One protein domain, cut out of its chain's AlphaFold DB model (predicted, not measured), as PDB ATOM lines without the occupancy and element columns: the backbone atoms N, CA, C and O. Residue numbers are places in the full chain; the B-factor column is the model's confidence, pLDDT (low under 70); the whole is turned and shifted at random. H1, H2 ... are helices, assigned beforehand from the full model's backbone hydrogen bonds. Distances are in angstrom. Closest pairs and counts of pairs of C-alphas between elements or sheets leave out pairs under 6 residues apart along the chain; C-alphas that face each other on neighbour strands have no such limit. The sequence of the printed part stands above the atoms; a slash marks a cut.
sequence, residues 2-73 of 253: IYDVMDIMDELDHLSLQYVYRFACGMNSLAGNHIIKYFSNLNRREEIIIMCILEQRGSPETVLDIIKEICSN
ATOM      1  N   ILE A   2     151.185 191.925  79.219       43.69
ATOM      2  CA  ILE A   2     152.336 191.222  79.784       43.69
ATOM      3  C   ILE A   2     151.840 190.799  81.160       43.69
ATOM      4  O   ILE A   2     151.664 191.657  82.017       43.69
ATOM      5  N   TYR A   3     151.481 189.528  81.309       51.69
ATOM      6  CA  TYR A   3     151.333 188.962  82.643       51.69
ATOM      7  C   TYR A   3     152.704 189.045  83.311       51.69
ATOM      8  O   TYR A   3     153.705 188.689  82.677       51.69
ATOM      9  N   ASP A   4     152.762 189.557  84.539       69.50
ATOM     10  CA  ASP A   4     153.983 189.438  85.321       69.50
ATOM     11  C   ASP A   4     154.257 187.939  85.512       69.50
ATOM     12  O   ASP A   4     153.339 187.135  85.691       69.50
ATOM     13  N   VAL A   5     155.522 187.536  85.429       65.44
ATOM     14  CA  VAL A   5     155.919 186.140  85.658       65.44
ATOM     15  C   VAL A   5     155.452 185.693  87.046       65.44
ATOM     16  O   VAL A   5     155.099 184.531  87.217       65.44
ATOM     17  N   MET A   6     155.386 186.623  88.004       65.56
ATOM     18  CA  MET A   6     154.844 186.369  89.338       65.56
ATOM     19  C   MET A   6     153.351 186.022  89.315       65.56
ATOM     20  O   MET A   6     152.974 185.023  89.922       65.56
ATOM     21  N   ASP A   7     152.534 186.756  88.554       68.31
ATOM     22  CA  ASP A   7     151.090 186.498  88.442       68.31
ATOM     23  C   ASP A   7     150.816 185.109  87.844       68.31
ATOM     24  O   ASP A   7     149.953 184.374  88.315       68.31
ATOM     25  N   ILE A   8     151.603 184.708  86.837       68.12
ATOM     26  CA  ILE A   8     151.509 183.363  86.253       68.12
ATOM     27  C   ILE A   8     151.918 182.313  87.281       68.12
ATOM     28  O   ILE A   8     151.292 181.262  87.364       68.12
ATOM     29  N   MET A   9     152.986 182.555  88.044       65.00
ATOM     30  CA  MET A   9     153.461 181.587  89.028       65.00
ATOM     31  C   MET A   9     152.450 181.372  90.156       65.00
ATOM     32  O   MET A   9     152.273 180.222  90.551       65.00
ATOM     33  N   ASP A  10     151.758 182.421  90.604       70.44
ATOM     34  CA  ASP A  10     150.750 182.359  91.669       70.44
ATOM     35  C   ASP A  10     149.497 181.548  91.275       70.44
ATOM     36  O   ASP A  10     148.856 180.937  92.132       70.44
ATOM     37  N   GLU A  11     149.157 181.496  89.983       72.94
ATOM     38  CA  GLU A  11     148.007 180.736  89.465       72.94
ATOM     39  C   GLU A  11     148.282 179.230  89.301       72.94
ATOM     40  O   GLU A  11     147.356 178.439  89.091       72.94
ATOM     41  N   LEU A  12     149.545 178.802  89.386       72.56
ATOM     42  CA  LEU A  12     149.924 177.417  89.127       72.56
ATOM     43  C   LEU A  12     149.861 176.556  90.390       72.56
ATOM     44  O   LEU A  12     150.315 176.935  91.469       72.56
ATOM     45  N   ASP A  13     149.403 175.312  90.233       74.88
ATOM     46  CA  ASP A  13     149.574 174.314  91.285       74.88
ATOM     47  C   ASP A  13     151.055 173.931  91.407       74.88
ATOM     48  O   ASP A  13     151.592 173.096  90.668       74.88
ATOM     49  N   HIS A  14     151.724 174.549  92.378       73.06
ATOM     50  CA  HIS A  14     153.154 174.369  92.577       73.06
ATOM     51  C   HIS A  14     153.552 172.920  92.910       73.06
ATOM     52  O   HIS A  14     154.688 172.528  92.636       73.06
ATOM     53  N   LEU A  15     152.646 172.111  93.477       70.50
ATOM     54  CA  LEU A  15     152.915 170.702  93.780       70.50
ATOM     55  C   LEU A  15     152.895 169.851  92.509       70.50
ATOM     56  O   LEU A  15     153.761 168.985  92.333       70.50
ATOM     57  N   SER A  16     151.959 170.137  91.601       76.31
ATOM     58  CA  SER A  16     151.907 169.519  90.271       76.31
ATOM     59  C   SER A  16     153.110 169.912  89.410       76.31
ATOM     60  O   SER A  16     153.621 169.095  88.643       76.31
ATOM     61  N   LEU A  17     153.630 171.131  89.586       81.12
ATOM     62  CA  LEU A  17     154.772 171.648  88.826       81.12
ATOM     63  C   LEU A  17     156.134 171.494  89.504       81.12
ATOM     64  O   LEU A  17     157.140 171.932  88.947       81.12
ATOM     65  N   GLN A  18     156.210 170.812  90.649       81.69
ATOM     66  CA  GLN A  18     157.466 170.622  91.385       81.69
ATOM     67  C   GLN A  18     158.614 170.099  90.501       81.69
ATOM     68  O   GLN A  18     159.771 170.462  90.696       81.69
ATOM     69  N   TYR A  19     158.309 169.262  89.502       84.50
ATOM     70  CA  TYR A  19     159.308 168.710  88.590       84.50
ATOM     71  C   TYR A  19     159.864 169.751  87.619       84.50
ATOM     72  O   TYR A  19     161.048 169.694  87.304       84.50
ATOM     73  N   VAL A  20     159.044 170.711  87.184       87.88
ATOM     74  CA  VAL A  20     159.474 171.810  86.309       87.88
ATOM     75  C   VAL A  20     160.434 172.723  87.066       87.88
ATOM     76  O   VAL A  20     161.511 173.033  86.559       87.88
ATOM     77  N   TYR A  21     160.094 173.080  88.308       87.88
ATOM     78  CA  TYR A  21     160.963 173.902  89.152       87.88
ATOM     79  C   TYR A  21     162.295 173.206  89.446       87.88
ATOM     80  O   TYR A  21     163.354 173.793  89.238       87.88
ATOM     81  N   ARG A  22     162.256 171.927  89.843       88.88
ATOM     82  CA  ARG A  22     163.459 171.110  90.076       88.88
ATOM     83  C   ARG A  22     164.342 171.007  88.839       88.88
ATOM     84  O   ARG A  22     165.551 171.200  88.929       88.88
ATOM     85  N   PHE A  23     163.737 170.745  87.683       90.00
ATOM     86  CA  PHE A  23     164.447 170.672  86.412       90.00
ATOM     87  C   PHE A  23     165.150 171.994  86.085       90.00
ATOM     88  O   PHE A  23     166.344 171.992  85.792       90.00
ATOM     89  N   ALA A  24     164.452 173.126  86.219       90.00
ATOM     90  CA  ALA A  24     165.039 174.446  86.006       90.00
ATOM     91  C   ALA A  24     166.211 174.728  86.968       90.00
ATOM     92  O   ALA A  24     167.252 175.217  86.528       90.00
ATOM     93  N   CYS A  25     166.081 174.351  88.246       88.75
ATOM     94  CA  CYS A  25     167.149 174.491  89.244       88.75
ATOM     95  C   CYS A  25     168.392 173.659  88.905       88.75
ATOM     96  O   CYS A  25     169.514 174.132  89.079       88.75
ATOM     97  N   GLY A  26     168.204 172.439  88.394       88.44
ATOM     98  CA  GLY A  26     169.305 171.575  87.966       88.44
ATOM     99  C   GLY A  26     169.954 171.991  86.645       88.44
ATOM    100  O   GLY A  26     171.114 171.661  86.399       88.44
ATOM    101  N   MET A  27     169.227 172.727  85.800       89.06
ATOM    102  CA  MET A  27     169.735 173.237  84.527       89.06
ATOM    103  C   MET A  27     170.535 174.531  84.662       89.06
ATOM    104  O   MET A  27     171.526 174.708  83.953       89.06
ATOM    105  N   ASN A  28     170.082 175.466  85.500       86.94
ATOM    106  CA  ASN A  28     170.660 176.802  85.589       86.94
ATOM    107  C   ASN A  28     170.597 177.325  87.030       86.94
ATOM    108  O   ASN A  28     169.515 177.523  87.581       86.94
ATOM    109  N   SER A  29     171.760 177.598  87.628       83.06
ATOM    110  CA  SER A  29     171.858 178.031  89.026       83.06
ATOM    111  C   SER A  29     171.262 179.419  89.282       83.06
ATOM    112  O   SER A  29     170.663 179.635  90.333       83.06
ATOM    113  N   LEU A  30     171.330 180.350  88.322       84.50
ATOM    114  CA  LEU A  30     170.672 181.659  88.446       84.50
ATOM    115  C   LEU A  30     169.148 181.508  88.457       84.50
ATOM    116  O   LEU A  30     168.484 182.061  89.331       84.50
ATOM    117  N   ALA A  31     168.597 180.718  87.531       85.00
ATOM    118  CA  ALA A  31     167.170 180.407  87.512       85.00
ATOM    119  C   ALA A  31     166.749 179.701  88.808       85.00
ATOM    120  O   ALA A  31     165.750 180.081  89.415       85.00
ATOM    121  N   GLY A  32     167.552 178.743  89.281       85.94
ATOM    122  CA  GLY A  32     167.330 178.070  90.556       85.94
ATOM    123  C   GLY A  32     167.298 179.029  91.744       85.94
ATOM    124  O   GLY A  32     166.396 178.942  92.572       85.94
ATOM    125  N   ASN A  33     168.212 179.998  91.798       83.56
ATOM    126  CA  ASN A  33     168.231 181.017  92.849       83.56
ATOM    127  C   ASN A  33     166.978 181.900  92.819       83.56
ATOM    128  O   ASN A  33     166.415 182.195  93.873       83.56
ATOM    129  N   HIS A  34     166.509 182.295  91.634       85.00
ATOM    130  CA  HIS A  34     165.266 183.058  91.501       85.00
ATOM    131  C   HIS A  34     164.040 182.253  91.942       85.00
ATOM    132  O   HIS A  34     163.206 182.778  92.678       85.00
ATOM    133  N   ILE A  35     163.960 180.981  91.544       86.44
ATOM    134  CA  ILE A  35     162.875 180.070  91.925       86.44
ATOM    135  C   ILE A  35     162.850 179.869  93.440       86.44
ATOM    136  O   ILE A  35     161.798 180.011  94.061       86.44
ATOM    137  N   ILE A  36     164.003 179.583  94.052       84.75
ATOM    138  CA  ILE A  36     164.089 179.401  95.502       84.75
ATOM    139  C   ILE A  36     163.691 180.688  96.223       84.75
ATOM    140  O   ILE A  36     162.831 180.636  97.094       84.75
ATOM    141  N   LYS A  37     164.232 181.845  95.819       84.00
ATOM    142  CA  LYS A  37     163.894 183.137  96.433       84.00
ATOM    143  C   LYS A  37     162.399 183.453  96.341       84.00
ATOM    144  O   LYS A  37     161.829 183.970  97.298       84.00
ATOM    145  N   TYR A  38     161.767 183.139  95.212       84.50
ATOM    146  CA  TYR A  38     160.320 183.273  95.056       84.50
ATOM    147  C   TYR A  38     159.578 182.405  96.083       84.50
ATOM    148  O   TYR A  38     158.760 182.924  96.838       84.50
ATOM    149  N   PHE A  39     159.924 181.119  96.200       84.56
ATOM    150  CA  PHE A  39     159.271 180.228  97.162       84.56
ATOM    151  C   PHE A  39     159.564 180.567  98.628       84.56
ATOM    152  O   PHE A  39     158.673 180.385  99.459       84.56
ATOM    153  N   SER A  40     160.749 181.096  98.950       79.81
ATOM    154  CA  SER A  40     161.082 181.574 100.299       79.81
ATOM    155  C   SER A  40     160.139 182.693 100.750       79.81
ATOM    156  O   SER A  40     159.703 182.705 101.896       79.81
ATOM    157  N   ASN A  41     159.735 183.584  99.839       80.25
ATOM    158  CA  ASN A  41     158.820 184.686 100.152       80.25
ATOM    159  C   ASN A  41     157.358 184.242 100.354       80.25
ATOM    160  O   ASN A  41     156.558 184.992 100.912       80.25
ATOM    161  N   LEU A  42     156.987 183.033  99.920       76.00
ATOM    162  CA  LEU A  42     155.606 182.537  99.977       76.00
ATOM    163  C   LEU A  42     155.233 181.865 101.313       76.00
ATOM    164  O   LEU A  42     154.145 181.300 101.434       76.00
ATOM    165  N   ASN A  43     156.106 181.918 102.328       62.50
ATOM    166  CA  ASN A  43     155.890 181.474 103.717       62.50
ATOM    167  C   ASN A  43     155.399 180.019 103.935       62.50
ATOM    168  O   ASN A  43     155.145 179.641 105.078       62.50
ATOM    169  N   ARG A  44     155.210 179.186 102.893       59.50
ATOM    170  CA  ARG A  44     154.566 177.854 103.009       59.50
ATOM    171  C   ARG A  44     155.025 176.801 101.990       59.50
ATOM    172  O   ARG A  44     154.228 175.940 101.601       59.50
ATOM    173  N   ARG A  45     156.269 176.859 101.504       73.44
ATOM    174  CA  ARG A  45     156.750 175.969 100.422       73.44
ATOM    175  C   ARG A  45     158.159 175.407 100.649       73.44
ATOM    176  O   ARG A  45     158.883 175.166  99.687       73.44
ATOM    177  N   GLU A  46     158.520 175.138 101.904       78.12
ATOM    178  CA  GLU A  46     159.818 174.539 102.267       78.12
ATOM    179  C   GLU A  46     160.102 173.234 101.506       78.12
ATOM    180  O   GLU A  46     161.222 173.037 101.055       78.12
ATOM    181  N   GLU A  47     159.092 172.391 101.250       83.50
ATOM    182  CA  GLU A  47     159.248 171.173 100.433       83.50
ATOM    183  C   GLU A  47     159.849 171.461  99.052       83.50
ATOM    184  O   GLU A  47     160.807 170.806  98.639       83.50
ATOM    185  N   ILE A  48     159.313 172.453  98.340       84.31
ATOM    186  CA  ILE A  48     159.783 172.792  96.994       84.31
ATOM    187  C   ILE A  48     161.185 173.392  97.077       84.31
ATOM    188  O   ILE A  48     162.040 173.039  96.267       84.31
ATOM    189  N   ILE A  49     161.439 174.243  98.075       86.56
ATOM    190  CA  ILE A  49     162.747 174.865  98.302       86.56
ATOM    191  C   ILE A  49     163.817 173.799  98.552       86.56
ATOM    192  O   ILE A  49     164.820 173.776  97.843       86.56
ATOM    193  N   ILE A  50     163.585 172.885  99.501       88.25
ATOM    194  CA  ILE A  50     164.511 171.796  99.842       88.25
ATOM    195  C   ILE A  50     164.814 170.966  98.596       88.25
ATOM    196  O   ILE A  50     165.974 170.696  98.288       88.25
ATOM    197  N   MET A  51     163.781 170.605  97.837       88.31
ATOM    198  CA  MET A  51     163.952 169.832  96.612       88.31
ATOM    199  C   MET A  51     164.742 170.606  95.550       88.31
ATOM    200  O   MET A  51     165.584 170.013  94.891       88.31
ATOM    201  N   CYS A  52     164.520 171.913  95.393       88.38
ATOM    202  CA  CYS A  52     165.251 172.759  94.444       88.38
ATOM    203  C   CYS A  52     166.723 172.958  94.834       88.38
ATOM    204  O   CYS A  52     167.590 172.927  93.961       88.38
ATOM    205  N   ILE A  53     167.013 173.114  96.131       87.12
ATOM    206  CA  ILE A  53     168.377 173.211  96.674       87.12
ATOM    207  C   ILE A  53     169.201 171.983  96.283       87.12
ATOM    208  O   ILE A  53     170.333 172.125  95.832       87.12
ATOM    209  N   LEU A  54     168.623 170.787  96.408       86.62
ATOM    210  CA  LEU A  54     169.324 169.535  96.109       86.62
ATOM    211  C   LEU A  54     169.592 169.319  94.614       86.62
ATOM    212  O   LEU A  54     170.482 168.547  94.265       86.62
ATOM    213  N   GLU A  55     168.843 169.980  93.729       87.75
ATOM    214  CA  GLU A  55     169.087 169.917  92.283       87.75
ATOM    215  C   GLU A  55     170.173 170.899  91.832       87.75
ATOM    216  O   GLU A  55     170.780 170.691  90.779       87.75
ATOM    217  N   GLN A  56     170.436 171.965  92.599       82.12
ATOM    218  CA  GLN A  56     171.394 172.987  92.196       82.12
ATOM    219  C   GLN A  56     172.810 172.419  92.071       82.12
ATOM    220  O   GLN A  56     173.428 171.946  93.025       82.12
ATOM    221  N   ARG A  57     173.369 172.552  90.867       67.56
ATOM    222  CA  ARG A  57     174.770 172.249  90.579       67.56
ATOM    223  C   ARG A  57     175.568 173.546  90.589       67.56
ATOM    224  O   ARG A  57     175.661 174.224  89.575       67.56
ATOM    225  N   GLY A  58     176.148 173.880  91.738       58.09
ATOM    226  CA  GLY A  58     177.096 174.987  91.858       58.09
ATOM    227  C   GLY A  58     176.463 176.376  92.007       58.09
ATOM    228  O   GLY A  58     176.107 177.036  91.038       58.09
ATOM    229  N   SER A  59     176.434 176.838  93.255       55.31
ATOM    230  CA  SER A  59     176.762 178.197  93.702       55.31
ATOM    231  C   SER A  59     176.870 178.120  95.230       55.31
ATOM    232  O   SER A  59     175.839 178.038  95.899       55.31
ATOM    233  N   PRO A  60     178.083 178.008  95.804       61.91
ATOM    234  CA  PRO A  60     178.222 177.640  97.209       61.91
ATOM    235  C   PRO A  60     177.632 178.694  98.150       61.91
ATOM    236  O   PRO A  60     176.973 178.328  99.110       61.91
ATOM    237  N   GLU A  61     177.784 179.988  97.877       65.62
ATOM    238  CA  GLU A  61     177.408 181.019  98.857       65.62
ATOM    239  C   GLU A  61     175.888 181.177  99.007       65.62
ATOM    240  O   GLU A  61     175.364 181.060 100.113       65.62
ATOM    241  N   THR A  62     175.155 181.339  97.899       71.62
ATOM    242  CA  THR A  62     173.698 181.560  97.952       71.62
ATOM    243  C   THR A  62     172.948 180.342  98.489       71.62
ATOM    244  O   THR A  62     172.018 180.490  99.276       71.62
ATOM    245  N   VAL A  63     173.366 179.130  98.106       77.81
ATOM    246  CA  VAL A  63     172.735 177.890  98.577       77.81
ATOM    247  C   VAL A  63     173.010 177.668 100.065       77.81
ATOM    248  O   VAL A  63     172.098 177.291 100.798       77.81
ATOM    249  N   LEU A  64     174.232 177.938 100.535       83.44
ATOM    250  CA  LEU A  64     174.575 177.794 101.951       83.44
ATOM    251  C   LEU A  64     173.783 178.746 102.841       83.44
ATOM    252  O   LEU A  64     173.365 178.334 103.920       83.44
ATOM    253  N   ASP A  65     173.556 179.986 102.412       84.88
ATOM    254  CA  ASP A  65     172.782 180.942 103.206       84.88
ATOM    255  C   ASP A  65     171.316 180.519 103.346       84.88
ATOM    256  O   ASP A  65     170.754 180.621 104.434       84.88
ATOM    257  N   ILE A  66     170.735 179.921 102.303       82.12
ATOM    258  CA  ILE A  66     169.381 179.357 102.374       82.12
ATOM    259  C   ILE A  66     169.354 178.101 103.260       82.12
ATOM    260  O   ILE A  66     168.437 177.932 104.058       82.12
ATOM    261  N   ILE A  67     170.362 177.221 103.174       88.00
ATOM    262  CA  ILE A  67     170.463 176.059 104.077       88.00
ATOM    263  C   ILE A  67     170.552 176.532 105.532       88.00
ATOM    264  O   ILE A  67     169.857 175.989 106.387       88.00
ATOM    265  N   LYS A  68     171.368 177.557 105.819       90.62
ATOM    266  CA  LYS A  68     171.443 178.168 107.154       90.62
ATOM    267  C   LYS A  68     170.091 178.712 107.590       90.62
ATOM    268  O   LYS A  68     169.715 178.491 108.731       90.62
ATOM    269  N   GLU A  69     169.363 179.394 106.709       88.06
ATOM    270  CA  GLU A  69     168.031 179.919 107.011       88.06
ATOM    271  C   GLU A  69     167.054 178.791 107.374       88.06
ATOM    272  O   GLU A  69     166.450 178.832 108.448       88.06
ATOM    273  N   ILE A  70     166.972 177.735 106.559       87.94
ATOM    274  CA  ILE A  70     166.100 176.577 106.822       87.94
ATOM    275  C   ILE A  70     166.496 175.887 108.135       87.94
ATOM    276  O   ILE A  70     165.646 175.611 108.980       87.94
ATOM    277  N   CYS A  71     167.793 175.641 108.341       91.88
ATOM    278  CA  CYS A  71     168.307 174.970 109.534       91.88
ATOM    279  C   CYS A  71     168.357 175.861 110.782       91.88
ATOM    280  O   CYS A  71     168.554 175.330 111.868       91.88
ATOM    281  N   SER A  72     168.164 177.179 110.667       89.56
ATOM    282  CA  SER A  72     168.080 178.085 111.824       89.56
ATOM    283  C   SER A  72     166.778 177.922 112.613       89.56
ATOM    284  O   SER A  72     166.694 178.335 113.770       89.56
ATOM    285  N   ASN A  73     165.777 177.284 112.003       87.31
ATOM    286  CA  ASN A  73     164.500 176.947 112.613       87.31
ATOM    287  C   ASN A  73     164.416 175.446 112.938       87.31
ATOM    288  O   ASN A  73     165.333 174.662 112.692       87.31
TER     289      ASN A  73
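What this domain is: This is residues 2 to 73 of the 253 residues of an uncharacterized protein of Stichopus japonicus (UniProt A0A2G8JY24). Three helices, H2, H3 and H4, pack together with their centres in a triangle, and a fourth, H5, runs beside H3 and H4 with a looser fit. The four make a bundle that goes up and down, each helix running against the one before it in the chain, while the short H1 lies apart at the opposite end of the domain from H5. The printed part has 72 residues with five named helices, in the order H1 H2 H3 H4 H5, and no named strand; the class is all helix. It is compact, with a radius of gyration of the C-alphas of 11.9 A, and its rounded outline spans 33 by 27 by 21 A.

How they stand to each other: H1, residues 5 to 10, is apart from H2, residues 18 to 27. H2 forms a helical hairpin with H3, residues 29 to 41, which touches it with residues 31 to 35 alone; the closest C-alphas, those of Cys 25 and Gly 32, are 3.8 A apart. Their lines stand at a steep tilt of 38 degrees, only just past shallow, and run opposite ways. H3 forms a second helical hairpin with H4, residues 46 to 55, at a shallow tilt of 11 degrees, opposite ways; the closest C-alphas, of Ile 36 and Ile 49, are 5.5 A apart. H4 also touches H2, the same way at a shallow tilt of 32 degrees, only just short of steep; the closest C-alphas, of Gly 26 and Glu 55, are 4.6 A apart. Of these 3 pairs that touch, 2 are at a shallow tilt, and the helix packing is mostly aligned, but only just. H5, residues 60 to 71, is close to H4 but not clearly touching, the closest C-alphas, of Ile 53 and Val 63, being 6.7 A apart. It is likewise close to H3 but not clearly touching, with the C-alphas of Asn 33 and Thr 62 closest at 7.5 A. H2 and H5 are apart. Every backbone O i to N i+4 pair is within hydrogen-bond range in H1, H2, H3, H4 and H5.

Where its parts are: H1 begins at C-alpha 5, at (155.919, 186.140, 85.658), and is 8.8 A long from first to last C-alpha. H2 is 14.3 A long, H3 18.4 A, H4 14.4 A and H5 16.0 A. H3 begins at C-alpha 29, at (171.858, 178.031, 89.026), and H5 ends at C-alpha 71, at (168.307, 174.970, 109.534).

The domain as a whole: The two C-alphas farthest apart, those of Ile 2 and Ser 72, are 38.0 A apart. The printed part has no cut. The links H2 to H3, H3 to H4 and H4 to H5 are tight, and H1 to H2 is a short link of 7 residues. The mean pLDDT of the printed part is 79.0; residues 2 to 9, 43 to 44 and 57 to 61 are under 70.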